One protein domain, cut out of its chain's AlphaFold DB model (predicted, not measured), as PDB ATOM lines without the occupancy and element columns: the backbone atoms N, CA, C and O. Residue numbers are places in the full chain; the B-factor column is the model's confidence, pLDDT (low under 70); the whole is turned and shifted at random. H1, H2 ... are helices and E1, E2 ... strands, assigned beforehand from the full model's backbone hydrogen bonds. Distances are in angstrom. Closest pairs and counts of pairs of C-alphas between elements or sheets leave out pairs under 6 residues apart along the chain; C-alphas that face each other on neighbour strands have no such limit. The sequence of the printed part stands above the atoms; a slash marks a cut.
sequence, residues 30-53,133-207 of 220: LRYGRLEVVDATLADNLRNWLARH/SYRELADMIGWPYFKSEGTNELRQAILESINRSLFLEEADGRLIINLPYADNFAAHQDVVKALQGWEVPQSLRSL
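What this domain is: This is residues 30 to 53 and 133 to 207 of the 220 residues of an uncharacterized protein of Micavibrio aeruginosavorus (UniProt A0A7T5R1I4). A twisted antiparallel sheet of four strands has H1 across one face, with H2 side by side with H1; beyond the end of the sheet where E2 begins and E3 ends, H3 and, separately, the pair H4 and H5 lengthen the domain. Residues 149 to 154, where the long link from H2 turns back into H3, stick out. The printed part has 99 residues with five named helices and four named strands, in the order E1 H1 H2 H3 E2 E3 H4 H5 E4; the sheet's order is E2 E3 E1 E4, and the class is mixed, helices and strands. It is compact, with a radius of gyration of the C-alphas of 13.8 A, and elongated, with spans of 41 by 26 by 20 A.

Where its parts are: Find C-alpha 32 at (272.464, -64.926, 64.661), where E1, residues 32 to 37, begins. The other strands are E2, residues 167 to 171, E3, residues 174 to 180 and 19.3 A long, and E4, residues 204 to 206, which ends at C-alpha 206 at (266.323, -70.289, 56.731). From C-alpha 40 at (262.351, -85.434, 60.191), H1 runs 19.6 A to residue 53. Look for H2 in residues 134 to 140, H3 in 153 to 163, 15.2 A long, H4 in 182 to 185 and H5 in 189 to 196.

How they stand to each other: Start at the hairpin E2 and E3, where N 169 and O 176 are 2.9 A apart, within hydrogen-bond range. E3 and E1 are antiparallel, with N 35 and O 177 at 2.8 A; E1 and E4 are antiparallel, with N 36 and O 205 at 2.7 A. E3, H4 H5 and E4 form a split strand-helix-strand unit, two strands running the same way with E1 between them, and its crossover is right-handed. H1 is on the sheet at a height of 9.6 A, in two layers, helix over sheet; its closest C-alphas to E2 are Leu 50 and Leu 168, 7.1 A. H1 and H2 touch at a shallow tilt of 11 degrees, opposite ways; the closest C-alphas, of Leu 42 and Met 140, are 7.3 A apart. H2 and H3 are close but not clearly touching, with C-alphas of Tyr 134 and Asn 163 at 6.4 A. H4 and H5 touch, with C-alphas of Ala 182 and Val 192 at 5.1 A. In H1, H2, H3 and H5 every O i to N i+4 pair is within hydrogen-bond range; H4 is too short for one.

The domain as a whole: The farthest C-alphas, of Thr 151 and Asp 172, are 43.6 A apart. Residues 54 to 132 are not printed, and C-alphas 53 and 133 across this cut are 8.6 A apart. The link H2 to H3 is long. Mean pLDDT of the printed part is 87.6; residues 149 to 151 and 153 are under 70.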
ATOM      1  N   LEU A  30     276.631 -60.766  69.457       72.75
ATOM      2  CA  LEU A  30     276.617 -61.703  68.346       72.75
ATOM      3  C   LEU A  30     275.269 -61.640  67.638       72.75
ATOM      4  O   LEU A  30     274.200 -61.764  68.240       72.75
ATOM      5  N   ARG A  31     275.329 -61.456  66.327       81.81
ATOM      6  CA  ARG A  31     274.172 -61.584  65.455       81.81
ATOM      7  C   ARG A  31     274.008 -63.057  65.067       81.81
ATOM      8  O   ARG A  31     274.995 -63.720  64.752       81.81
ATOM      9  N   TYR A  32     272.767 -63.537  65.014       84.19
ATOM     10  CA  TYR A  32     272.464 -64.926  64.661       84.19
ATOM     11  C   TYR A  32     271.551 -65.028  63.441       84.19
ATOM     12  O   TYR A  32     270.631 -64.223  63.258       84.19
ATOM     13  N   GLY A  33     271.799 -66.040  62.617       84.75
ATOM     14  CA  GLY A  33     270.828 -66.561  61.667       84.75
ATOM     15  C   GLY A  33     270.026 -67.692  62.289       84.75
ATOM     16  O   GLY A  33     270.558 -68.478  63.071       84.75
ATOM     17  N   ARG A  34     268.742 -67.769  61.936       89.50
ATOM     18  CA  ARG A  34     267.821 -68.796  62.434       89.50
ATOM     19  C   ARG A  34     267.494 -69.771  61.317       89.50
ATOM     20  O   ARG A  34     266.989 -69.352  60.274       89.50
ATOM     21  N   LEU A  35     267.761 -71.049  61.552       92.06
ATOM     22  CA  LEU A  35     267.455 -72.139  60.637       92.06
ATOM     23  C   LEU A  35     266.463 -73.098  61.291       92.06
ATOM     24  O   LEU A  35     266.696 -73.574  62.393       92.06
ATOM     25  N   GLU A  36     265.364 -73.387  60.616       94.69
ATOM     26  CA  GLU A  36     264.437 -74.447  60.991       94.69
ATOM     27  C   GLU A  36     264.936 -75.789  60.471       94.69
ATOM     28  O   GLU A  36     265.365 -75.897  59.323       94.69
ATOM     29  N   VAL A  37     264.830 -76.822  61.296       96.38
ATOM     30  CA  VAL A  37     265.074 -78.200  60.873       96.38
ATOM     31  C   VAL A  37     263.827 -78.715  60.163       96.38
ATOM     32  O   VAL A  37     262.765 -78.812  60.776       96.38
ATOM     33  N   VAL A  38     263.951 -79.031  58.875       96.06
ATOM     34  CA  VAL A  38     262.828 -79.501  58.043       96.06
ATOM     35  C   VAL A  38     262.894 -80.995  57.735       96.06
ATOM     36  O   VAL A  38     261.873 -81.586  57.389       96.06
ATOM     37  N   ASP A  39     264.064 -81.618  57.888       97.44
ATOM     38  CA  ASP A  39     264.208 -83.072  57.804       97.44
ATOM     39  C   ASP A  39     263.787 -83.752  59.116       97.44
ATOM     40  O   ASP A  39     264.264 -83.397  60.196       97.44
ATOM     41  N   ALA A  40     262.908 -84.751  59.023       96.25
ATOM     42  CA  ALA A  40     262.351 -85.434  60.191       96.25
ATOM     43  C   ALA A  40     263.404 -86.253  60.954       96.25
ATOM     44  O   ALA A  40     263.435 -86.225  62.183       96.25
ATOM     45  N   THR A  41     264.302 -86.934  60.235       97.19
ATOM     46  CA  THR A  41     265.341 -87.774  60.849       97.19
ATOM     47  C   THR A  41     266.332 -86.916  61.630       97.19
ATOM     48  O   THR A  41     266.661 -87.207  62.780       97.19
ATOM     49  N   LEU A  42     266.784 -85.815  61.027       97.50
ATOM     50  CA  LEU A  42     267.634 -84.832  61.680       97.50
ATOM     51  C   LEU A  42     266.918 -84.196  62.873       97.50
ATOM     52  O   LEU A  42     267.531 -84.051  63.929       97.50
ATOM     53  N   ALA A  43     265.634 -83.854  62.739       96.81
ATOM     54  CA  ALA A  43     264.855 -83.302  63.840       96.81
ATOM     55  C   ALA A  43     264.835 -84.253  65.046       96.81
ATOM     56  O   ALA A  43     265.119 -83.823  66.162       96.81
ATOM     57  N   ASP A  44     264.589 -85.545  64.847       97.00
ATOM     58  CA  ASP A  44     264.574 -86.518  65.944       97.00
ATOM     59  C   ASP A  44     265.953 -86.686  66.598       97.00
ATOM     60  O   ASP A  44     266.068 -86.696  67.828       97.00
ATOM     61  N   ASN A  45     267.022 -86.720  65.799       97.50
ATOM     62  CA  ASN A  45     268.392 -86.757  66.314       97.50
ATOM     63  C   ASN A  45     268.724 -85.513  67.154       97.50
ATOM     64  O   ASN A  45     269.278 -85.623  68.254       97.50
ATOM     65  N   LEU A  46     268.328 -84.331  66.682       97.00
ATOM     66  CA  LEU A  46     268.533 -83.066  67.381       97.00
ATOM     67  C   LEU A  46     267.679 -82.959  68.649       97.00
ATOM     68  O   LEU A  46     268.186 -82.498  69.670       97.00
ATOM     69  N   ARG A  47     266.431 -83.451  68.653       96.25
ATOM     70  CA  ARG A  47     265.617 -83.546  69.882       96.25
ATOM     71  C   ARG A  47     266.280 -84.451  70.913       96.25
ATOM     72  O   ARG A  47     266.370 -84.083  72.084       96.25
ATOM     73  N   ASN A  48     266.804 -85.599  70.486       96.50
ATOM     74  CA  ASN A  48     267.531 -86.514  71.366       96.50
ATOM     75  C   ASN A  48     268.803 -85.872  71.939       96.50
ATOM     76  O   ASN A  48     269.128 -86.062  73.116       96.50
ATOM     77  N   TRP A  49     269.531 -85.094  71.136       95.81
ATOM     78  CA  TRP A  49     270.662 -84.298  71.612       95.81
ATOM     79  C   TRP A  49     270.216 -83.238  72.628       95.81
ATOM     80  O   TRP A  49     270.769 -83.181  73.727       95.81
ATOM     81  N   LEU A  50     269.165 -82.468  72.324       94.62
ATOM     82  CA  LEU A  50     268.639 -81.407  73.188       94.62
ATOM     83  C   LEU A  50     268.150 -81.953  74.532       94.62
ATOM     84  O   LEU A  50     268.452 -81.387  75.582       94.62
ATOM     85  N   ALA A  51     267.443 -83.084  74.519       94.75
ATOM     86  CA  ALA A  51     266.972 -83.757  75.721       94.75
ATOM     87  C   ALA A  51     268.141 -84.213  76.609       94.75
ATOM     88  O   ALA A  51     268.125 -83.968  77.817       94.75
ATOM     89  N   ARG A  52     269.186 -84.820  76.024       95.25
ATOM     90  CA  ARG A  52     270.408 -85.195  76.759       95.25
ATOM     91  C   ARG A  52     271.124 -83.969  77.322       95.25
ATOM     92  O   ARG A  52     271.487 -83.977  78.496       95.25
ATOM     93  N   HIS A  53     271.275 -82.917  76.521       92.75
ATOM     94  CA  HIS A  53     271.900 -81.664  76.940       92.75
ATOM     95  C   HIS A  53     271.155 -81.020  78.115       92.75
ATOM     96  O   HIS A  53     271.766 -80.699  79.132       92.75
ATOM     97  N   SER A 133     278.430 -83.308  73.188       90.25
ATOM     98  CA  SER A 133     279.394 -82.283  72.778       90.25
ATOM     99  C   SER A 133     278.806 -81.357  71.710       90.25
ATOM    100  O   SER A 133     277.916 -81.738  70.946       90.25
ATOM    101  N   TYR A 134     279.335 -80.133  71.618       89.00
ATOM    102  CA  TYR A 134     278.998 -79.219  70.519       89.00
ATOM    103  C   TYR A 134     279.567 -79.692  69.179       89.00
ATOM    104  O   TYR A 134     279.011 -79.359  68.140       89.00
ATOM    105  N   ARG A 135     280.620 -80.521  69.194       92.25
ATOM    106  CA  ARG A 135     281.084 -81.235  68.001       92.25
ATOM    107  C   ARG A 135     280.010 -82.172  67.461       92.25
ATOM    108  O   ARG A 135     279.730 -82.118  66.277       92.25
ATOM    109  N   GLU A 136     279.381 -82.970  68.323       93.31
ATOM    110  CA  GLU A 136     278.285 -83.858  67.913       93.31
ATOM    111  C   GLU A 136     277.141 -83.062  67.264       93.31
ATOM    112  O   GLU A 136     276.610 -83.467  66.234       93.31
ATOM    113  N   LEU A 137     276.804 -81.896  67.828       93.69
ATOM    114  CA  LEU A 137     275.807 -80.996  67.248       93.69
ATOM    115  C   LEU A 137     276.244 -80.442  65.888       93.69
ATOM    116  O   LEU A 137     275.453 -80.457  64.949       93.69
ATOM    117  N   ALA A 138     277.489 -79.975  65.783       93.88
ATOM    118  CA  ALA A 138     278.050 -79.431  64.555       93.88
ATOM    119  C   ALA A 138     278.087 -80.482  63.432       93.88
ATOM    120  O   ALA A 138     277.638 -80.199  62.323       93.88
ATOM    121  N   ASP A 139     278.519 -81.706  63.743       95.44
ATOM    122  CA  ASP A 139     278.595 -82.823  62.800       95.44
ATOM    123  C   ASP A 139     277.205 -83.166  62.220       95.44
ATOM    124  O   ASP A 139     277.078 -83.364  61.012       95.44
ATOM    125  N   MET A 140     276.142 -83.158  63.040       96.19
ATOM    126  CA  MET A 140     274.765 -83.437  62.585       96.19
ATOM    127  C   MET A 140     274.243 -82.443  61.538       96.19
ATOM    128  O   MET A 140     273.375 -82.795  60.741       96.19
ATOM    129  N   ILE A 141     274.753 -81.211  61.535       94.81
ATOM    130  CA  ILE A 141     274.325 -80.148  60.614       94.81
ATOM    131  C   ILE A 141     275.420 -79.734  59.629       94.81
ATOM    132  O   ILE A 141     275.285 -78.722  58.942       94.81
ATOM    133  N   GLY A 142     276.520 -80.488  59.582       93.00
ATOM    134  CA  GLY A 142     277.686 -80.186  58.756       93.00
ATOM    135  C   GLY A 142     278.349 -78.842  59.068       93.00
ATOM    136  O   GLY A 142     279.022 -78.297  58.201       93.00
ATOM    137  N   TRP A 143     278.137 -78.268  60.256       92.94
ATOM    138  CA  TRP A 143     278.725 -76.989  60.659       92.94
ATOM    139  C   TRP A 143     280.219 -77.157  60.975       92.94
ATOM    140  O   TRP A 143     280.596 -78.144  61.614       92.94
ATOM    141  N   PRO A 144     281.097 -76.220  60.572       92.25
ATOM    142  CA  PRO A 144     282.522 -76.327  60.858       92.25
ATOM    143  C   PRO A 144     282.796 -76.271  62.365       92.25
ATOM    144  O   PRO A 144     282.395 -75.339  63.063       92.25
ATOM    145  N   TYR A 145     283.526 -77.272  62.862       90.38
ATOM    146  CA  TYR A 145     283.987 -77.330  64.246       90.38
ATOM    147  C   TYR A 145     285.444 -76.881  64.350       90.38
ATOM    148  O   TYR A 145     286.339 -77.519  63.790       90.38
ATOM    149  N   PHE A 146     285.701 -75.819  65.106       88.50
ATOM    150  CA  PHE A 146     287.028 -75.216  65.183       88.50
ATOM    151  C   PHE A 146     287.838 -75.800  66.337       88.50
ATOM    152  O   PHE A 146     287.459 -75.671  67.500       88.50
ATOM    153  N   LYS A 147     288.979 -76.423  66.035       83.38
ATOM    154  CA  LYS A 147     289.971 -76.829  67.040       83.38
ATOM    155  C   LYS A 147     291.217 -75.969  66.895       83.38
ATOM    156  O   LYS A 147     291.603 -75.626  65.783       83.38
ATOM    157  N   SER A 148     291.843 -75.627  68.017       73.44
ATOM    158  CA  SER A 148     293.160 -74.997  67.994       73.44
ATOM    159  C   SER A 148     294.217 -76.076  67.779       73.44
ATOM    160  O   SER A 148     294.270 -77.042  68.538       73.44
ATOM    161  N   GLU A 149     295.059 -75.913  66.763       66.19
ATOM    162  CA  GLU A 149     296.299 -76.674  66.638       66.19
ATOM    163  C   GLU A 149     297.399 -75.897  67.376       66.19
ATOM    164  O   GLU A 149     297.793 -74.807  66.962       66.19
ATOM    165  N   GLY A 150     297.855 -76.420  68.515       63.97
ATOM    166  CA  GLY A 150     298.947 -75.839  69.306       63.97
ATOM    167  C   GLY A 150     298.550 -75.395  70.715       63.97
ATOM    168  O   GLY A 150     297.414 -75.558  71.146       63.97
ATOM    169  N   THR A 151     299.516 -74.825  71.437       63.56
ATOM    170  CA  THR A 151     299.435 -74.493  72.873       63.56
ATOM    171  C   THR A 151     298.942 -73.071  73.163       63.56
ATOM    172  O   THR A 151     299.104 -72.575  74.274       63.56
ATOM    173  N   ASN A 152     298.383 -72.363  72.175       78.62
ATOM    174  CA  ASN A 152     297.862 -71.014  72.399       78.62
ATOM    175  C   ASN A 152     296.499 -71.083  73.106       78.62
ATOM    176  O   ASN A 152     295.458 -71.168  72.454       78.62
ATOM    177  N   GLU A 153     296.533 -71.030  74.436       69.50
ATOM    178  CA  GLU A 153     295.369 -71.105  75.328       69.50
ATOM    179  C   GLU A 153     294.298 -70.058  74.993       69.50
ATOM    180  O   GLU A 153     293.116 -70.386  74.901       69.50
ATOM    181  N   LEU A 154     294.694 -68.809  74.710       70.56
ATOM    182  CA  LEU A 154     293.750 -67.750  74.341       70.56
ATOM    183  C   LEU A 154     293.027 -68.077  73.029       70.56
ATOM    184  O   LEU A 154     291.809 -67.925  72.929       70.56
ATOM    185  N   ARG A 155     293.760 -68.553  72.016       75.38
ATOM    186  CA  ARG A 155     293.153 -68.988  70.750       75.38
ATOM    187  C   ARG A 155     292.215 -70.167  70.981       75.38
ATOM    188  O   ARG A 155     291.115 -70.169  70.435       75.38
ATOM    189  N   GLN A 156     292.619 -71.139  71.794       76.38
ATOM    190  CA  GLN A 156     291.781 -72.278  72.144       76.38
ATOM    191  C   GLN A 156     290.477 -71.832  72.819       76.38
ATOM    192  O   GLN A 156     289.406 -72.233  72.370       76.38
ATOM    193  N   ALA A 157     290.545 -70.949  73.816       72.81
ATOM    194  CA  ALA A 157     289.371 -70.414  74.501       72.81
ATOM    195  C   ALA A 157     288.422 -69.664  73.546       72.81
ATOM    196  O   ALA A 157     287.200 -69.806  73.641       72.81
ATOM    197  N   ILE A 158     288.967 -68.904  72.588       76.56
ATOM    198  CA  ILE A 158     288.178 -68.226  71.548       76.56
ATOM    199  C   ILE A 158     287.449 -69.243  70.663       76.56
ATOM    200  O   ILE A 158     286.239 -69.123  70.474       76.56
ATOM    201  N   LEU A 159     288.150 -70.256  70.143       82.31
ATOM    202  CA  LEU A 159     287.539 -71.275  69.282       82.31
ATOM    203  C   LEU A 159     286.499 -72.119  70.040       82.31
ATOM    204  O   LEU A 159     285.423 -72.386  69.508       82.31
ATOM    205  N   GLU A 160     286.761 -72.464  71.305       78.94
ATOM    206  CA  GLU A 160     285.782 -73.107  72.192       78.94
ATOM    207  C   GLU A 160     284.527 -72.236  72.369       78.94
ATOM    208  O   GLU A 160     283.405 -72.745  72.320       78.94
ATOM    209  N   SER A 161     284.694 -70.920  72.539       77.50
ATOM    210  CA  SER A 161     283.579 -69.972  72.642       77.50
ATOM    211  C   SER A 161     282.745 -69.923  71.356       77.50
ATOM    212  O   SER A 161     281.516 -69.978  71.416       77.50
ATOM    213  N   ILE A 162     283.402 -69.908  70.192       82.94
ATOM    214  CA  ILE A 162     282.739 -69.957  68.881       82.94
ATOM    215  C   ILE A 162     281.911 -71.238  68.752       82.94
ATOM    216  O   ILE A 162     280.720 -71.163  68.455       82.94
ATOM    217  N   ASN A 163     282.484 -72.408  69.046       85.00
ATOM    218  CA  ASN A 163     281.759 -73.681  68.958       85.00
ATOM    219  C   ASN A 163     280.544 -73.734  69.901       85.00
ATOM    220  O   ASN A 163     279.518 -74.316  69.559       85.00
ATOM    221  N   ARG A 164     280.634 -73.100  71.078       81.56
ATOM    222  CA  ARG A 164     279.537 -73.005  72.059       81.56
ATOM    223  C   ARG A 164     278.484 -71.950  71.718       81.56
ATOM    224  O   ARG A 164     277.474 -71.880  72.412       81.56
ATOM    225  N   SER A 165     278.707 -71.129  70.692       82.00
ATOM    226  CA  SER A 165     277.721 -70.152  70.210       82.00
ATOM    227  C   SER A 165     276.669 -70.759  69.268       82.00
ATOM    228  O   SER A 165     275.750 -70.070  68.833       82.00
ATOM    229  N   LEU A 166     276.777 -72.056  68.973       85.50
ATOM    230  CA  LEU A 166     275.762 -72.845  68.284       85.50
ATOM    231  C   LEU A 166     274.634 -73.210  69.262       85.50
ATOM    232  O   LEU A 166     274.859 -73.992  70.185       85.50
ATOM    233  N   PHE A 167     273.419 -72.689  69.058       84.62
ATOM    234  CA  PHE A 167     272.286 -72.965  69.954       84.62
ATOM    235  C   PHE A 167     271.140 -73.665  69.241       84.62
ATOM    236  O   PHE A 167     270.665 -73.211  68.203       84.62
ATOM    237  N   LEU A 168     270.650 -74.736  69.856       91.19
ATOM    238  CA  LEU A 168     269.450 -75.447  69.443       91.19
ATOM    239  C   LEU A 168     268.317 -75.127  70.423       91.19
ATOM    240  O   LEU A 168     268.483 -75.281  71.634       91.19
ATOM    241  N   GLU A 169     267.170 -74.708  69.902       90.88
ATOM    242  CA  GLU A 169     265.952 -74.475  70.676       90.88
ATOM    243  C   GLU A 169     264.756 -75.184  70.036       90.88
ATOM    244  O   GLU A 169     264.714 -75.402  68.825       90.88
ATOM    245  N   GLU A 170     263.769 -75.531  70.858       90.69
ATOM    246  CA  GLU A 170     262.467 -76.000  70.393       90.69
ATOM    247  C   GLU A 170     261.416 -74.942  70.735       90.69
ATOM    248  O   GLU A 170     261.253 -74.570  71.900       90.69
ATOM    249  N   ALA A 171     260.725 -74.433  69.718       86.62
ATOM    250  CA  ALA A 171     259.717 -73.388  69.844       86.62
ATOM    251  C   ALA A 171     258.527 -73.708  68.937       86.62
ATOM    252  O   ALA A 171     258.702 -73.990  67.753       86.62
ATOM    253  N   ASP A 172     257.314 -73.688  69.496       87.31
ATOM    254  CA  ASP A 172     256.062 -73.952  68.771       87.31
ATOM    255  C   ASP A 172     256.084 -75.259  67.948       87.31
ATOM    256  O   ASP A 172     255.586 -75.328  66.825       87.31
ATOM    257  N   GLY A 173     256.709 -76.307  68.504       87.25
ATOM    258  CA  GLY A 173     256.860 -77.625  67.870       87.25
ATOM    259  C   GLY A 173     257.935 -77.702  66.779       87.25
ATOM    260  O   GLY A 173     258.121 -78.760  66.173       87.25
ATOM    261  N   ARG A 174     258.656 -76.606  66.526       91.44
ATOM    262  CA  ARG A 174     259.742 -76.518  65.546       91.44
ATOM    263  C   ARG A 174     261.085 -76.562  66.249       91.44
ATOM    264  O   ARG A 174     261.269 -75.916  67.279       91.44
ATOM    265  N   LEU A 175     262.041 -77.265  65.649       95.50
ATOM    266  CA  LEU A 175     263.440 -77.159  66.041       95.50
ATOM    267  C   LEU A 175     264.112 -76.039  65.259       95.50
ATOM    268  O   LEU A 175     264.075 -76.021  64.027       95.50
ATOM    269  N   ILE A 176     264.728 -75.119  65.992       92.75
ATOM    270  CA  ILE A 176     265.405 -73.949  65.449       92.75
ATOM    271  C   ILE A 176     266.862 -73.978  65.897       92.75
ATOM    272  O   ILE A 176     267.175 -74.108  67.080       92.75
ATOM    273  N   ILE A 177     267.754 -73.823  64.931       91.50
ATOM    274  CA  ILE A 177     269.189 -73.698  65.122       91.50
ATOM    275  C   ILE A 177     269.557 -72.236  64.928       91.50
ATOM    276  O   ILE A 177     269.268 -71.633  63.893       91.50
ATOM    277  N   ASN A 178     270.197 -71.665  65.938       89.00
ATOM    278  CA  ASN A 178     270.754 -70.327  65.904       89.00
ATOM    279  C   ASN A 178     272.256 -70.444  65.640       89.00
ATOM    280  O   ASN A 178     272.991 -71.028  66.440       89.00
ATOM    281  N   LEU A 179     272.687 -69.892  64.509       88.25
ATOM    282  CA  LEU A 179     274.073 -69.908  64.046       88.25
ATOM    283  C   LEU A 179     274.645 -68.495  64.070       88.25
ATOM    284  O   LEU A 179     273.968 -67.577  63.595       88.25
ATOM    285  N   PRO A 180     275.860 -68.279  64.596       85.94
ATOM    286  CA  PRO A 180     276.485 -66.966  64.537       85.94
ATOM    287  C   PRO A 180     276.813 -66.605  63.079       85.94
ATOM    288  O   PRO A 180     277.295 -67.439  62.313       85.94
ATOM    289  N   TYR A 181     276.593 -65.350  62.689       83.19
ATOM    290  CA  TYR A 181     277.108 -64.853  61.408       83.19
ATOM    291  C   TYR A 181     278.640 -64.777  61.408       83.19
ATOM    292  O   TYR A 181     279.262 -64.588  62.454       83.19
ATOM    293  N   ALA A 182     279.242 -64.865  60.219       84.50
ATOM    294  CA  ALA A 182     280.691 -64.783  60.046       84.50
ATOM    295  C   ALA A 182     281.276 -63.409  60.423       84.50
ATOM    296  O   ALA A 182     282.392 -63.338  60.933       84.50
ATOM    297  N   ASP A 183     280.526 -62.321  60.218       82.56
ATOM    298  CA  ASP A 183     280.961 -60.950  60.533       82.56
ATOM    299  C   ASP A 183     281.215 -60.730  62.029       82.56
ATOM    300  O   ASP A 183     282.066 -59.918  62.396       82.56
ATOM    301  N   ASN A 184     280.566 -61.522  62.886       82.25
ATOM    302  CA  ASN A 184     280.861 -61.562  64.312       82.25
ATOM    303  C   ASN A 184     282.327 -61.899  64.612       82.25
ATOM    304  O   ASN A 184     282.793 -61.579  65.697       82.25
ATOM    305  N   PHE A 185     283.040 -62.552  63.690       83.25
ATOM    306  CA  PHE A 185     284.399 -63.057  63.883       83.25
ATOM    307  C   PHE A 185     285.418 -62.363  62.978       83.25
ATOM    308  O   PHE A 185     286.434 -62.958  62.633       83.25
ATOM    309  N   ALA A 186     285.186 -61.100  62.601       82.94
ATOM    310  CA  ALA A 186     286.036 -60.356  61.664       82.94
ATOM    311  C   ALA A 186     287.545 -60.359  62.010       82.94
ATOM    312  O   ALA A 186     288.382 -60.278  61.108       82.94
ATOM    313  N   ALA A 187     287.919 -60.496  63.289       82.75
ATOM    314  CA  ALA A 187     289.322 -60.590  63.710       82.75
ATOM    315  C   ALA A 187     289.957 -61.990  63.522       82.75
ATOM    316  O   ALA A 187     291.167 -62.137  63.687       82.75
ATOM    317  N   HIS A 188     289.179 -63.010  63.144       83.56
ATOM    318  CA  HIS A 188     289.619 -64.390  62.902       83.56
ATOM    319  C   HIS A 188     289.298 -64.807  61.465       83.56
ATOM    320  O   HIS A 188     288.302 -65.467  61.180       83.56
ATOM    321  N   GLN A 189     290.153 -64.391  60.532       86.25
ATOM    322  CA  GLN A 189     289.931 -64.579  59.093       86.25
ATOM    323  C   GLN A 189     289.822 -66.051  58.668       86.25
ATOM    324  O   GLN A 189     289.132 -66.360  57.702       86.25
ATOM    325  N   ASP A 190     290.476 -66.967  59.378       87.75
ATOM    326  CA  ASP A 190     290.334 -68.412  59.191       87.75
ATOM    327  C   ASP A 190     288.920 -68.903  59.534       87.75
ATOM    328  O   ASP A 190     288.325 -69.648  58.756       87.75
ATOM    329  N   VAL A 191     288.351 -68.417  60.641       87.44
ATOM    330  CA  VAL A 191     286.962 -68.699  61.036       87.44
ATOM    331  C   VAL A 191     285.998 -68.110  60.012       87.44
ATOM    332  O   VAL A 191     285.132 -68.820  59.513       87.44
ATOM    333  N   VAL A 192     286.181 -66.839  59.639       88.44
ATOM    334  CA  VAL A 192     285.341 -66.162  58.636       88.44
ATOM    335  C   VAL A 192     285.303 -66.955  57.331       88.44
ATOM    336  O   VAL A 192     284.219 -67.248  56.835       88.44
ATOM    337  N   LYS A 193     286.467 -67.365  56.808       89.50
ATOM    338  CA  LYS A 193     286.562 -68.156  55.572       89.50
ATOM    339  C   LYS A 193     285.837 -69.494  55.678       89.50
ATOM    340  O   LYS A 193     285.122 -69.864  54.753       89.50
ATOM    341  N   ALA A 194     286.002 -70.211  56.788       90.12
ATOM    342  CA  ALA A 194     285.326 -71.488  56.996       90.12
ATOM    343  C   ALA A 194     283.799 -71.330  57.060       90.12
ATOM    344  O   ALA A 194     283.077 -72.123  56.465       90.12
ATOM    345  N   LEU A 195     283.309 -70.286  57.735       89.19
ATOM    346  CA  LEU A 195     281.878 -69.993  57.823       89.19
ATOM    347  C   LEU A 195     281.292 -69.522  56.488       89.19
ATOM    348  O   LEU A 195     280.182 -69.905  56.141       89.19
ATOM    349  N   GLN A 196     282.037 -68.728  55.716       86.12
ATOM    350  CA  GLN A 196     281.635 -68.307  54.370       86.12
ATOM    351  C   GLN A 196     281.623 -69.461  53.364       86.12
ATOM    352  O   GLN A 196     280.867 -69.405  52.400       86.12
ATOM    353  N   GLY A 197     282.465 -70.478  53.560       87.00
ATOM    354  CA  GLY A 197     282.485 -71.688  52.738       87.00
ATOM    355  C   GLY A 197     281.450 -72.737  53.145       87.00
ATOM    356  O   GLY A 197     281.315 -73.743  52.455       87.00
ATOM    357  N   TRP A 198     280.742 -72.538  54.258       91.50
ATOM    358  CA  TRP A 198     279.716 -73.466  54.714       91.50
ATOM    359  C   TRP A 198     278.408 -73.252  53.947       91.50
ATOM    360  O   TRP A 198     277.869 -72.148  53.900       91.50
ATOM    361  N   GLU A 199     277.877 -74.327  53.371       89.81
ATOM    362  CA  GLU A 199     276.593 -74.314  52.674       89.81
ATOM    363  C   GLU A 199     275.488 -74.845  53.586       89.81
ATOM    364  O   GLU A 199     275.657 -75.867  54.250       89.81
ATOM    365  N   VAL A 200     274.335 -74.168  53.595       89.81
ATOM    366  CA  VAL A 200     273.172 -74.607  54.377       89.81
ATOM    367  C   VAL A 200     272.672 -75.948  53.817       89.81
ATOM    368  O   VAL A 200     272.234 -75.986  52.664       89.81
ATOM    369  N   PRO A 201     272.687 -77.041  54.605       91.81
ATOM    370  CA  PRO A 201     272.188 -78.333  54.155       91.81
ATOM    371  C   PRO A 201     270.701 -78.280  53.800       91.81
ATOM    372  O   PRO A 201     269.932 -77.555  54.426       91.81
ATOM    373  N   GLN A 202     270.262 -79.130  52.867       92.94
ATOM    374  CA  GLN A 202     268.847 -79.230  52.464       92.94
ATOM    375  C   GLN A 202     267.905 -79.633  53.609       92.94
ATOM    376  O   GLN A 202     266.703 -79.383  53.545       92.94
ATOM    377  N   SER A 203     268.447 -80.247  54.663       95.62
ATOM    378  CA  SER A 203     267.728 -80.603  55.887       95.62
ATOM    379  C   SER A 203     267.376 -79.397  56.769       95.62
ATOM    380  O   SER A 203     266.621 -79.549  57.734       95.62
ATOM    381  N   LEU A 204     267.887 -78.205  56.438       94.19
ATOM    382  CA  LEU A 204     267.650 -76.950  57.139       94.19
ATOM    383  C   LEU A 204     267.014 -75.903  56.212       94.19
ATOM    384  O   LEU A 204     267.339 -75.792  55.032       94.19
ATOM    385  N   ARG A 205     266.135 -75.070  56.769       92.19
ATOM    386  CA  ARG A 205     265.482 -73.954  56.078       92.19
ATOM    387  C   ARG A 205     265.731 -72.650  56.818       92.19
ATOM    388  O   ARG A 205     265.429 -72.544  58.000       92.19
ATOM    389  N   SER A 206     266.211 -71.622  56.125       89.00
ATOM    390  CA  SER A 206     266.323 -70.289  56.731       89.00
ATOM    391  C   SER A 206     264.947 -69.734  57.100       89.00
ATOM    392  O   SER A 206     264.055 -69.668  56.258       89.00
ATOM    393  N   LEU A 207     264.801 -69.306  58.356       82.50
ATOM    394  CA  LEU A 207     263.628 -68.586  58.867       82.50
ATOM    395  C   LEU A 207     263.770 -67.064  58.753       82.50
ATOM    396  O   LEU A 207     262.913 -66.314  59.213       82.50
TER     397      LEU A 207